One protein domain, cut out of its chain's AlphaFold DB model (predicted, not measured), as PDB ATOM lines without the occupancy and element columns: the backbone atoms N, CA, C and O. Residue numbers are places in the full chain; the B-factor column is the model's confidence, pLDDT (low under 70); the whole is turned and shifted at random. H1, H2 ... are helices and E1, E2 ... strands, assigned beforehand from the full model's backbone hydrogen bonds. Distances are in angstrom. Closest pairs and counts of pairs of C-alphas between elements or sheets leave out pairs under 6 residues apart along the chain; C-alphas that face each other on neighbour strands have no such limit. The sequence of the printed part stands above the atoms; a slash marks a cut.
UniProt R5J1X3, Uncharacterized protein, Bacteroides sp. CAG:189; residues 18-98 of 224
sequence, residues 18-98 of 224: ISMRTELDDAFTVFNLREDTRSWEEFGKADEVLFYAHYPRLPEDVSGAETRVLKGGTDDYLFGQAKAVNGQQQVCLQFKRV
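AT A GLANCE: This is residues 18 to 98 of the 224 residues of an uncharacterized protein of Bacteroides sp. CAG:189 (UniProt R5J1X3). A strongly twisted sheet of five strands makes the body, with the two long strands E3 and E5 side by side in it along the longest axis, the shorter E1 beside E3 with E2 next to E1 at one edge, and the short E6 beside E5 at the other edge. The short helix H1 lies near one end of this axis, while E4 belongs to an arm off the sheet near the other end, where residues 69 to 74 stick out. The printed part has 81 residues, in the chain order E1, E2, H1, E3, E4, E5, E6; the sheet's order is E2, E1, E3, E5, E6, all antiparallel. The class is mostly strand, though under half of the residues, 38 of 81, are in named elements. The whole is compact, with a radius of gyration of the C-alphas of 13.3 A, yet elongated, spanning 41 by 21 by 21 A.

IN THESE COORDINATES: E3, residues 48 to 55, is 23.5 A long and begins with C-alpha 48 at (-38.093, 6.431, -47.922). E5, residues 78 to 85, measures 23.6 A. E1, residues 18 to 22, begins with C-alpha 18 at (-38.806, 27.783, -46.022) and measures 13.1 A. E2, residues 29 to 32, measures 10.0 A. E6, residues 94 to 97, measures 10.2 A and ends with C-alpha 97 at (-51.033, 26.217, -39.296). E4, residues 67 to 71, measures 13.3 A. H1, residues 40 to 43, measures 5.7 A.

HOW THE PARTS SIT: E3 and E5 are antiparallel at 163 degrees, with N 51 and O 82 at 2.8 A, within hydrogen-bond range. E1 is the antiparallel neighbour of E3 at 157 degrees, with N 52 and O 21 at 2.8 A. The hairpin of E1 and edge strand E2 is antiparallel at 123 degrees, with N 20 and O 29 at 2.9 A. In the hairpin of E5 and edge strand E6, at 164 degrees, N 96 and O 79 are 2.8 A apart. E2, H1 and E3 form a split strand-helix-strand unit, two strands of one sheet with a helix between them along the chain and another strand, E1, between them in the sheet; its crossover is right-handed. H1 is not on the sheet, but only just, with 4 pairs of C-alphas within 10 A. The closest C-alphas of H1 and E3, those of Phe 43 and Val 49, are 7.6 A apart. H1 is too short for any O i to N i+4 pair; its one O i to N i+3 pair is within range. E4 pairs with no named strand and is apart from E3 and E5.

THE WHOLE: The C-alphas farthest apart, those of Lys 45 and Gly 73, are 43.0 A from each other. The printed part has no cut. The link from E3 to E4, 11 residues, is long, and that from H1 to E3 is tight. Residues 69 to 74, of which 69 to 71 belong to E4, stand free. The mean pLDDT of the printed part is 90.8, and no printed residue is under 70.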
ATOM      1  N   ILE A  18     -38.551  28.578 -47.225       93.44
ATOM      2  CA  ILE A  18     -38.806  27.783 -46.022       93.44
ATOM      3  C   ILE A  18     -37.491  27.354 -45.376       93.44
ATOM      4  O   ILE A  18     -36.428  27.386 -45.998       93.44
ATOM      5  N   SER A  19     -37.576  26.920 -44.124       96.06
ATOM      6  CA  SER A  19     -36.533  26.092 -43.524       96.06
ATOM      7  C   SER A  19     -36.947  24.640 -43.641       96.06
ATOM      8  O   SER A  19     -37.995  24.277 -43.113       96.06
ATOM      9  N   MET A  20     -36.147  23.823 -44.315       95.00
ATOM     10  CA  MET A  20     -36.444  22.418 -44.569       95.00
ATOM     11  C   MET A  20     -35.325  21.529 -44.037       95.00
ATOM     12  O   MET A  20     -34.155  21.896 -44.075       95.00
ATOM     13  N   ARG A  21     -35.693  20.353 -43.541       94.50
ATOM     14  CA  ARG A  21     -34.758  19.264 -43.261       94.50
ATOM     15  C   ARG A  21     -35.424  17.929 -43.519       94.50
ATOM     16  O   ARG A  21     -36.650  17.846 -43.594       94.50
ATOM     17  N   THR A  22     -34.624  16.887 -43.572       94.00
ATOM     18  CA  THR A  22     -35.080  15.506 -43.489       94.00
ATOM     19  C   THR A  22     -34.776  14.918 -42.120       94.00
ATOM     20  O   THR A  22     -34.103  15.533 -41.296       94.00
ATOM     21  N   GLU A  23     -35.270  13.715 -41.857       91.44
ATOM     22  CA  GLU A  23     -34.897  12.958 -40.653       91.44
ATOM     23  C   GLU A  23     -33.419  12.544 -40.609       91.44
ATOM     24  O   GLU A  23     -32.944  12.118 -39.560       91.44
ATOM     25  N   LEU A  24     -32.709  12.679 -41.732       90.94
ATOM     26  CA  LEU A  24     -31.291  12.360 -41.882       90.94
ATOM     27  C   LEU A  24     -30.384  13.583 -41.678       90.94
ATOM     28  O   LEU A  24     -29.176  13.426 -41.532       90.94
ATOM     29  N   ASP A  25     -30.957  14.789 -41.694       91.31
ATOM     30  CA  ASP A  25     -30.219  16.045 -41.599       91.31
ATOM     31  C   ASP A  25     -30.063  16.480 -40.124       91.31
ATOM     32  O   ASP A  25     -31.033  16.496 -39.357       91.31
ATOM     33  N   ASP A  26     -28.866  16.934 -39.741       89.31
ATOM     34  CA  ASP A  26     -28.591  17.450 -38.388       89.31
ATOM     35  C   ASP A  26     -29.246  18.822 -38.120       89.31
ATOM     36  O   ASP A  26     -29.527  19.177 -36.974       89.31
ATOM     37  N   ALA A  27     -29.513  19.607 -39.169       94.00
ATOM     38  CA  ALA A  27     -30.049  20.964 -39.067       94.00
ATOM     39  C   ALA A  27     -30.992  21.312 -40.226       94.00
ATOM     40  O   ALA A  27     -30.932  20.729 -41.308       94.00
ATOM     41  N   PHE A  28     -31.857  22.301 -40.001       95.88
ATOM     42  CA  PHE A  28     -32.657  22.914 -41.056       95.88
ATOM     43  C   PHE A  28     -31.811  23.806 -41.958       95.88
ATOM     44  O   PHE A  28     -31.083  24.675 -41.485       95.88
ATOM     45  N   THR A  29     -31.991  23.656 -43.266       94.38
ATOM     46  CA  THR A  29     -31.396  24.525 -44.281       94.38
ATOM     47  C   THR A  29     -32.464  25.394 -44.934       94.38
ATOM     48  O   THR A  29     -33.664  25.116 -44.868       94.38
ATOM     49  N   VAL A  30     -32.035  26.509 -45.521       94.25
ATOM     50  CA  VAL A  30     -32.925  27.368 -46.308       94.25
ATOM     51  C   VAL A  30     -33.215  26.670 -47.632       94.25
ATOM     52  O   VAL A  30     -32.286  26.194 -48.279       94.25
ATOM     53  N   PHE A  31     -34.486  26.625 -48.024       92.62
ATOM     54  CA  PHE A  31     -34.921  26.060 -49.297       92.62
ATOM     55  C   PHE A  31     -35.892  27.019 -49.989       92.62
ATOM     56  O   PHE A  31     -36.924  27.394 -49.415       92.62
ATOM     57  N   ASN A  32     -35.558  27.422 -51.209       90.19
ATOM     58  CA  ASN A  32     -36.406  28.209 -52.091       90.19
ATOM     59  C   ASN A  32     -37.275  27.275 -52.943       90.19
ATOM     60  O   ASN A  32     -36.792  26.615 -53.858       90.19
ATOM     61  N   LEU A  33     -38.582  27.265 -52.685       84.56
ATOM     62  CA  LEU A  33     -39.547  26.365 -53.329       84.56
ATOM     63  C   LEU A  33     -39.675  26.560 -54.851       84.56
ATOM     64  O   LEU A  33     -40.236  25.694 -55.522       84.56
ATOM     65  N   ARG A  34     -39.193  27.683 -55.403       82.75
ATOM     66  CA  ARG A  34     -39.242  27.975 -56.847       82.75
ATOM     67  C   ARG A  34     -37.953  27.662 -57.593       82.75
ATOM     68  O   ARG A  34     -38.000  27.506 -58.811       82.75
ATOM     69  N   GLU A  35     -36.831  27.632 -56.889       85.75
ATOM     70  CA  GLU A  35     -35.496  27.625 -57.496       85.75
ATOM     71  C   GLU A  35     -34.711  26.369 -57.132       85.75
ATOM     72  O   GLU A  35     -34.014  25.814 -57.981       85.75
ATOM     73  N   ASP A  36     -34.852  25.903 -55.893       88.31
ATOM     74  CA  ASP A  36     -34.016  24.837 -55.372       88.31
ATOM     75  C   ASP A  36     -34.551  23.457 -55.754       88.31
ATOM     76  O   ASP A  36     -35.755  23.188 -55.815       88.31
ATOM     77  N   THR A  37     -33.615  22.537 -55.966       88.75
ATOM     78  CA  THR A  37     -33.881  21.111 -56.163       88.75
ATOM     79  C   THR A  37     -32.918  20.298 -55.317       88.75
ATOM     80  O   THR A  37     -31.782  20.711 -55.091       88.75
ATOM     81  N   ARG A  38     -33.366  19.124 -54.878       87.38
ATOM     82  CA  ARG A  38     -32.602  18.182 -54.059       87.38
ATOM     83  C   ARG A  38     -32.428  16.863 -54.818       87.38
ATOM     84  O   ARG A  38     -33.335  16.451 -55.543       87.38
ATOM     85  N   SER A  39     -31.250  16.248 -54.721       88.75
ATOM     86  CA  SER A  39     -30.923  15.003 -55.430       88.75
ATOM     87  C   SER A  39     -31.118  13.811 -54.508       88.75
ATOM     88  O   SER A  39     -30.549  13.797 -53.425       88.75
ATOM     89  N   TRP A  40     -31.809  12.762 -54.965       90.25
ATOM     90  CA  TRP A  40     -31.986  11.527 -54.187       90.25
ATOM     91  C   TRP A  40     -30.672  10.863 -53.752       90.25
ATOM     92  O   TRP A  40     -30.658  10.147 -52.753       90.25
ATOM     93  N   GLU A  41     -29.568  11.123 -54.458       88.88
ATOM     94  CA  GLU A  41     -28.240  10.618 -54.090       88.88
ATOM     95  C   GLU A  41     -27.796  11.077 -52.692       88.88
ATOM     96  O   GLU A  41     -27.049  10.366 -52.019       88.88
ATOM     97  N   GLU A  42     -28.289  12.226 -52.221       89.12
ATOM     98  CA  GLU A  42     -27.945  12.771 -50.904       89.12
ATOM     99  C   GLU A  42     -28.500  11.934 -49.739       89.12
ATOM    100  O   GLU A  42     -27.970  11.991 -48.633       89.12
ATOM    101  N   PHE A  43     -29.529  11.120 -49.989       89.38
ATOM    102  CA  PHE A  43     -30.170  10.263 -48.986       89.38
ATOM    103  C   PHE A  43     -29.637   8.819 -49.008       89.38
ATOM    104  O   PHE A  43     -30.142   7.934 -48.310       89.38
ATOM    105  N   GLY A  44     -28.599   8.555 -49.809       87.31
ATOM    106  CA  GLY A  44     -27.933   7.260 -49.884       87.31
ATOM    107  C   GLY A  44     -28.868   6.127 -50.317       87.31
ATOM    108  O   GLY A  44     -29.431   6.149 -51.407       87.31
ATOM    109  N   LYS A  45     -28.986   5.091 -49.477       88.69
ATOM    110  CA  LYS A  45     -29.798   3.888 -49.752       88.69
ATOM    111  C   LYS A  45     -31.173   3.912 -49.076       88.69
ATOM    112  O   LYS A  45     -31.789   2.860 -48.954       88.69
ATOM    113  N   ALA A  46     -31.619   5.062 -48.575       90.62
ATOM    114  CA  ALA A  46     -32.946   5.163 -47.988       90.62
ATOM    115  C   ALA A  46     -34.010   4.908 -49.070       90.62
ATOM    116  O   ALA A  46     -34.012   5.562 -50.114       90.62
ATOM    117  N   ASP A  47     -34.905   3.949 -48.821       91.75
ATOM    118  CA  ASP A  47     -36.068   3.694 -49.684       91.75
ATOM    119  C   ASP A  47     -37.138   4.779 -49.500       91.75
ATOM    120  O   ASP A  47     -37.942   5.041 -50.393       91.75
ATOM    121  N   GLU A  48     -37.130   5.428 -48.338       95.12
ATOM    122  CA  GLU A  48     -38.093   6.431 -47.922       95.12
ATOM    123  C   GLU A  48     -37.421   7.483 -47.043       95.12
ATOM    124  O   GLU A  48     -36.520   7.162 -46.271       95.12
ATOM    125  N   VAL A  49     -37.869   8.732 -47.173       94.94
ATOM    126  CA  VAL A  49     -37.351   9.872 -46.416       94.94
ATOM    127  C   VAL A  49     -38.509  10.736 -45.921       94.94
ATOM    128  O   VAL A  49     -39.395  11.121 -46.698       94.94
ATOM    129  N   LEU A  50     -38.498  11.064 -44.625       95.19
ATOM    130  CA  LEU A  50     -39.378  12.073 -44.035       95.19
ATOM    131  C   LEU A  50     -38.771  13.474 -44.143       95.19
ATOM    132  O   LEU A  50     -37.638  13.712 -43.731       95.19
ATOM    133  N   PHE A  51     -39.572  14.407 -44.649       94.38
ATOM    134  CA  PHE A  51     -39.262  15.825 -44.789       94.38
ATOM    135  C   PHE A  51     -40.064  16.639 -43.776       94.38
ATOM    136  O   PHE A  51     -41.253  16.392 -43.562       94.38
ATOM    137  N   TYR A  52     -39.423  17.661 -43.223       95.56
ATOM    138  CA  TYR A  52     -39.985  18.614 -42.275       95.56
ATOM    139  C   TYR A  52     -39.702  20.029 -42.765       95.56
ATOM    140  O   TYR A  52     -38.584  20.326 -43.187       95.56
ATOM    141  N   ALA A  53     -40.686  20.915 -42.673       95.31
ATOM    142  CA  ALA A  53     -40.567  22.285 -43.143       95.31
ATOM    143  C   ALA A  53     -41.209  23.288 -42.181       95.31
ATOM    144  O   ALA A  53     -42.271  23.033 -41.621       95.31
ATOM    145  N   HIS A  54     -40.595  24.460 -42.037       95.12
ATOM    146  CA  HIS A  54     -41.120  25.588 -41.268       95.12
ATOM    147  C   HIS A  54     -41.262  26.824 -42.148       95.12
ATOM    148  O   HIS A  54     -40.352  27.169 -42.910       95.12
ATOM    149  N   TYR A  55     -42.389  27.513 -41.984       91.31
ATOM    150  CA  TYR A  55     -42.610  28.863 -42.490       91.31
ATOM    151  C   TYR A  55     -43.120  29.773 -41.356       91.31
ATOM    152  O   TYR A  55     -43.963  29.330 -40.573       91.31
ATOM    153  N   PRO A  56     -42.653  31.029 -41.245       90.00
ATOM    154  CA  PRO A  56     -41.520  31.615 -41.956       90.00
ATOM    155  C   PRO A  56     -40.232  30.834 -41.693       90.00
ATOM    156  O   PRO A  56     -40.182  30.013 -40.768       90.00
ATOM    157  N   ARG A  57     -39.201  31.079 -42.513       90.44
ATOM    158  CA  ARG A  57     -37.896  30.435 -42.324       90.44
ATOM    159  C   ARG A  57     -37.422  30.606 -40.877       90.44
ATOM    160  O   ARG A  57     -37.619  31.660 -40.266       90.44
ATOM    161  N   LEU A  58     -36.790  29.571 -40.348       93.75
ATOM    162  CA  LEU A  58     -36.159  29.601 -39.041       93.75
ATOM    163  C   LEU A  58     -35.003  30.615 -39.039       93.75
ATOM    164  O   LEU A  58     -34.253  30.693 -40.019       93.75
ATOM    165  N   PRO A  59     -34.845  31.387 -37.953       91.44
ATOM    166  CA  PRO A  59     -33.604  32.092 -37.663       91.44
ATOM    167  C   PRO A  59     -32.403  31.133 -37.635       91.44
ATOM    168  O   PRO A  59     -32.537  29.959 -37.285       91.44
ATOM    169  N   GLU A  60     -31.226  31.626 -38.016       89.81
ATOM    170  CA  GLU A  60     -30.014  30.804 -38.145       89.81
ATOM    171  C   GLU A  60     -29.594  30.167 -36.811       89.81
ATOM    172  O   GLU A  60     -29.219  28.996 -36.773       89.81
ATOM    173  N   ASP A  61     -29.765  30.896 -35.707       90.25
ATOM    174  CA  ASP A  61     -29.440  30.480 -34.340       90.25
ATOM    175  C   ASP A  61     -30.314  29.335 -33.805       90.25
ATOM    176  O   ASP A  61     -29.932  28.678 -32.838       90.25
ATOM    177  N   VAL A  62     -31.455  29.048 -34.443       92.31
ATOM    178  CA  VAL A  62     -32.343  27.933 -34.064       92.31
ATOM    179  C   VAL A  62     -32.412  26.824 -35.119       92.31
ATOM    180  O   VAL A  62     -33.157  25.861 -34.948       92.31
ATOM    181  N   SER A  63     -31.634  26.919 -36.201       89.69
ATOM    182  CA  SER A  63     -31.659  25.959 -37.320       89.69
ATOM    183  C   SER A  63     -31.252  24.531 -36.923       89.69
ATOM    184  O   SER A  63     -31.820  23.570 -37.438       89.69
ATOM    185  N   GLY A  64     -30.312  24.382 -35.986       91.88
ATOM    186  CA  GLY A  64     -29.887  23.094 -35.419       91.88
ATOM    187  C   GLY A  64     -30.582  22.719 -34.105       91.88
ATOM    188  O   GLY A  64     -30.176  21.766 -33.446       91.88
ATOM    189  N   ALA A  65     -31.585  23.486 -33.670       93.56
ATOM    190  CA  ALA A  65     -32.271  23.231 -32.410       93.56
ATOM    191  C   ALA A  65     -33.372  22.165 -32.555       93.56
ATOM    192  O   ALA A  65     -33.890  21.885 -33.636       93.56
ATOM    193  N   GLU A  66     -33.783  21.598 -31.424       93.81
ATOM    194  CA  GLU A  66     -34.957  20.720 -31.348       93.81
ATOM    195  C   GLU A  66     -36.253  21.508 -31.136       93.81
ATOM    196  O   GLU A  66     -37.339  21.067 -31.514       93.81
ATOM    197  N   THR A  67     -36.149  22.692 -30.534       96.00
ATOM    198  CA  THR A  67     -37.288  23.539 -30.196       96.00
ATOM    199  C   THR A  67     -36.988  25.010 -30.457       96.00
ATOM    200  O   THR A  67     -35.831  25.424 -30.519       96.00
ATOM    201  N   ARG A  68     -38.043  25.820 -30.581       95.19
ATOM    202  CA  ARG A  68     -37.949  27.287 -30.564       95.19
ATOM    203  C   ARG A  68     -39.024  27.897 -29.679       95.19
ATOM    204  O   ARG A  68     -40.098  27.322 -29.513       95.19
ATOM    205  N   VAL A  69     -38.761  29.092 -29.162       94.62
ATOM    206  CA  VAL A  69     -39.786  29.894 -28.486       94.62
ATOM    207  C   VAL A  69     -40.624  30.614 -29.538       94.62
ATOM    208  O   VAL A  69     -40.082  31.259 -30.431       94.62
ATOM    209  N   LEU A  70     -41.944  30.514 -29.414       93.50
ATOM    210  CA  LEU A  70     -42.908  31.290 -30.185       93.50
ATOM    211  C   LEU A  70     -43.602  32.307 -29.287       93.50
ATOM    212  O   LEU A  70     -43.891  32.038 -28.116       93.50
ATOM    213  N   LYS A  71     -43.916  33.455 -29.878       91.44
ATOM    214  CA  LYS A  71     -44.792  34.471 -29.307       91.44
ATOM    215  C   LYS A  71     -45.927  34.717 -30.295       91.44
ATOM    216  O   LYS A  71     -45.671  34.831 -31.490       91.44
ATOM    217  N   GLY A  72     -47.166  34.754 -29.816       87.56
ATOM    218  CA  GLY A  72     -48.286  35.127 -30.675       87.56
ATOM    219  C   GLY A  72     -48.268  36.616 -31.019       87.56
ATOM    220  O   GLY A  72     -47.536  37.406 -30.421       87.56
ATOM    221  N   GLY A  73     -49.072  37.015 -31.995       87.06
ATOM    222  CA  GLY A  73     -49.009  38.346 -32.591       87.06
ATOM    223  C   GLY A  73     -49.599  38.352 -33.993       87.06
ATOM    224  O   GLY A  73     -50.598  37.689 -34.248       87.06
ATOM    225  N   THR A  74     -48.997  39.100 -34.910       80.94
ATOM    226  CA  THR A  74     -49.452  39.184 -36.310       80.94
ATOM    227  C   THR A  74     -48.842  38.114 -37.209       80.94
ATOM    228  O   THR A  74     -49.356  37.856 -38.296       80.94
ATOM    229  N   ASP A  75     -47.751  37.491 -36.768       83.69
ATOM    230  CA  ASP A  75     -47.055  36.472 -37.543       83.69
ATOM    231  C   ASP A  75     -47.831  35.159 -37.526       83.69
ATOM    232  O   ASP A  75     -48.386  34.747 -36.503       83.69
ATOM    233  N   ASP A  76     -47.899  34.509 -38.682       84.75
ATOM    234  CA  ASP A  76     -48.484  33.180 -38.836       84.75
ATOM    235  C   ASP A  76     -47.351  32.174 -39.005       84.75
ATOM    236  O   ASP A  76     -46.426  32.428 -39.773       84.75
ATOM    237  N   TYR A  77     -47.428  31.045 -38.309       90.25
ATOM    238  CA  TYR A  77     -46.417  29.994 -38.354       90.25
ATOM    239  C   TYR A  77     -47.043  28.716 -38.889       90.25
ATOM    240  O   TYR A  77     -48.089  28.270 -38.411       90.25
ATOM    241  N   LEU A  78     -46.382  28.112 -39.868       91.88
ATOM    242  CA  LEU A  78     -46.805  26.889 -40.524       91.88
ATOM    243  C   LEU A  78     -45.717  25.831 -40.373       91.88
ATOM    244  O   LEU A  78     -44.521  26.126 -40.442       91.88
ATOM    245  N   PHE A  79     -46.154  24.591 -40.216       94.44
ATOM    246  CA  PHE A  79     -45.293  23.425 -40.169       94.44
ATOM    247  C   PHE A  79     -45.750  22.413 -41.217       94.44
ATOM    248  O   PHE A  79     -46.931  22.075 -41.275       94.44
ATOM    249  N   GLY A  80     -44.825  21.978 -42.065       93.06
ATOM    250  CA  GLY A  80     -45.067  21.058 -43.164       93.06
ATOM    251  C   GLY A  80     -44.352  19.736 -42.959       93.06
ATOM    252  O   GLY A  80     -43.217  19.707 -42.484       93.06
ATOM    253  N   GLN A  81     -45.006  18.647 -43.354       93.94
ATOM    254  CA  GLN A  81     -44.393  17.324 -43.415       93.94
ATOM    255  C   GLN A  81     -44.671  16.664 -44.754       93.94
ATOM    256  O   GLN A  81     -45.731  16.865 -45.349       93.94
ATOM    257  N   ALA A  82     -43.727  15.852 -45.210       92.62
ATOM    258  CA  ALA A  82     -43.938  14.944 -46.323       92.62
ATOM    259  C   ALA A  82     -43.186  13.643 -46.091       92.62
ATOM    260  O   ALA A  82     -42.132  13.618 -45.464       92.62
ATOM    261  N   LYS A  83     -43.720  12.570 -46.656       93.94
ATOM    262  CA  LYS A  83     -43.033  11.296 -46.818       93.94
ATOM    263  C   LYS A  83     -42.824  11.102 -48.312       93.94
ATOM    264  O   LYS A  83     -43.782  11.269 -49.070       93.94
ATOM    265  N   ALA A  84     -41.608  10.786 -48.731       92.44
ATOM    266  CA  ALA A  84     -41.313  10.533 -50.134       92.44
ATOM    267  C   ALA A  84     -40.487   9.263 -50.304       92.44
ATOM    268  O   ALA A  84     -39.649   8.942 -49.465       92.44
ATOM    269  N   VAL A  85     -40.745   8.557 -51.401       93.31
ATOM    270  CA  VAL A  85     -40.076   7.302 -51.760       93.31
ATOM    271  C   VAL A  85     -38.960   7.591 -52.760       93.31
ATOM    272  O   VAL A  85     -39.110   8.459 -53.624       93.31
ATOM    273  N   ASN A  86     -37.853   6.859 -52.662       90.50
ATOM    274  CA  ASN A  86     -36.699   7.032 -53.540       90.50
ATOM    275  C   ASN A  86     -37.096   6.974 -55.030       90.50
ATOM    276  O   ASN A  86     -37.854   6.105 -55.462       90.50
ATOM    277  N   GLY A  87     -36.598   7.933 -55.815       86.75
ATOM    278  CA  GLY A  87     -36.910   8.080 -57.238       86.75
ATOM    279  C   GLY A  87     -38.176   8.891 -57.534       86.75
ATOM    280  O   GLY A  87     -38.455   9.180 -58.700       86.75
ATOM    281  N   GLN A  88     -38.932   9.312 -56.516       87.56
ATOM    282  CA  GLN A  88     -40.088  10.184 -56.703       87.56
ATOM    283  C   GLN A  88     -39.648  11.570 -57.198       87.56
ATOM    284  O   GLN A  88     -38.781  12.216 -56.617       87.56
ATOM    285  N   GLN A  89     -40.264  12.057 -58.278       85.50
ATOM    286  CA  GLN A  89     -39.869  13.323 -58.913       85.50
ATOM    287  C   GLN A  89     -40.328  14.574 -58.149       85.50
ATOM    288  O   GLN A  89     -39.843  15.670 -58.418       85.50
ATOM    289  N   GLN A  90     -41.302  14.438 -57.245       85.44
ATOM    290  CA  GLN A  90     -41.927  15.558 -56.541       85.44
ATOM    291  C   GLN A  90     -42.270  15.178 -55.107       85.44
ATOM    292  O   GLN A  90     -42.850  14.122 -54.882       85.44
ATOM    293  N   VAL A  91     -42.001  16.061 -54.149       86.00
ATOM    294  CA  VAL A  91     -42.370  15.884 -52.739       86.00
ATOM    295  C   VAL A  91     -43.453  16.901 -52.381       86.00
ATOM    296  O   VAL A  91     -43.281  18.095 -52.610       86.00
ATOM    297  N   CYS A  92     -44.584  16.439 -51.838       87.25
ATOM    298  CA  CYS A  92     -45.712  17.299 -51.475       87.25
ATOM    299  C   CYS A  92     -45.713  17.572 -49.963       87.25
ATOM    300  O   CYS A  92     -46.138  16.724 -49.178       87.25
ATOM    301  N   LEU A  93     -45.219  18.747 -49.559       87.56
ATOM    302  CA  LEU A  93     -45.244  19.203 -48.166       87.56
ATOM    303  C   LEU A  93     -46.664  19.591 -47.751       87.56
ATOM    304  O   LEU A  93     -47.238  20.549 -48.263       87.56
ATOM    305  N   GLN A  94     -47.207  18.877 -46.769       87.75
ATOM    306  CA  GLN A  94     -48.518  19.160 -46.198       87.75
ATOM    307  C   GLN A  94     -48.375  20.134 -45.032       87.75
ATOM    308  O   GLN A  94     -48.100  19.726 -43.902       87.75
ATOM    309  N   PHE A  95     -48.545  21.428 -45.308       87.94
ATOM    310  CA  PHE A  95     -48.491  22.462 -44.279       87.94
ATOM    311  C   PHE A  95     -49.756  22.500 -43.427       87.94
ATOM    312  O   PHE A  95     -50.879  22.491 -43.926       87.94
ATOM    313  N   LYS A  96     -49.553  22.622 -42.119       87.94
ATOM    314  CA  LYS A  96     -50.584  22.928 -41.133       87.94
ATOM    315  C   LYS A  96     -50.208  24.202 -40.402       87.94
ATOM    316  O   LYS A  96     -49.042  24.431 -40.074       87.94
ATOM    317  N   ARG A  97     -51.210  25.032 -40.125       89.19
ATOM    318  CA  ARG A  97     -51.033  26.217 -39.296       89.19
ATOM    319  C   ARG A  97     -50.830  25.804 -37.840       89.19
ATOM    320  O   ARG A  97     -51.593  25.017 -37.292       89.19
ATOM    321  N   VAL A  98     -49.788  26.357 -37.234       92.00
ATOM    322  CA  VAL A  98     -49.379  26.121 -35.845       92.00
ATOM    323  C   VAL A  98     -50.155  27.040 -34.900       92.00
ATOM    324  O   VAL A  98     -50.521  26.643 -33.793       92.00
TER     325      VAL A  98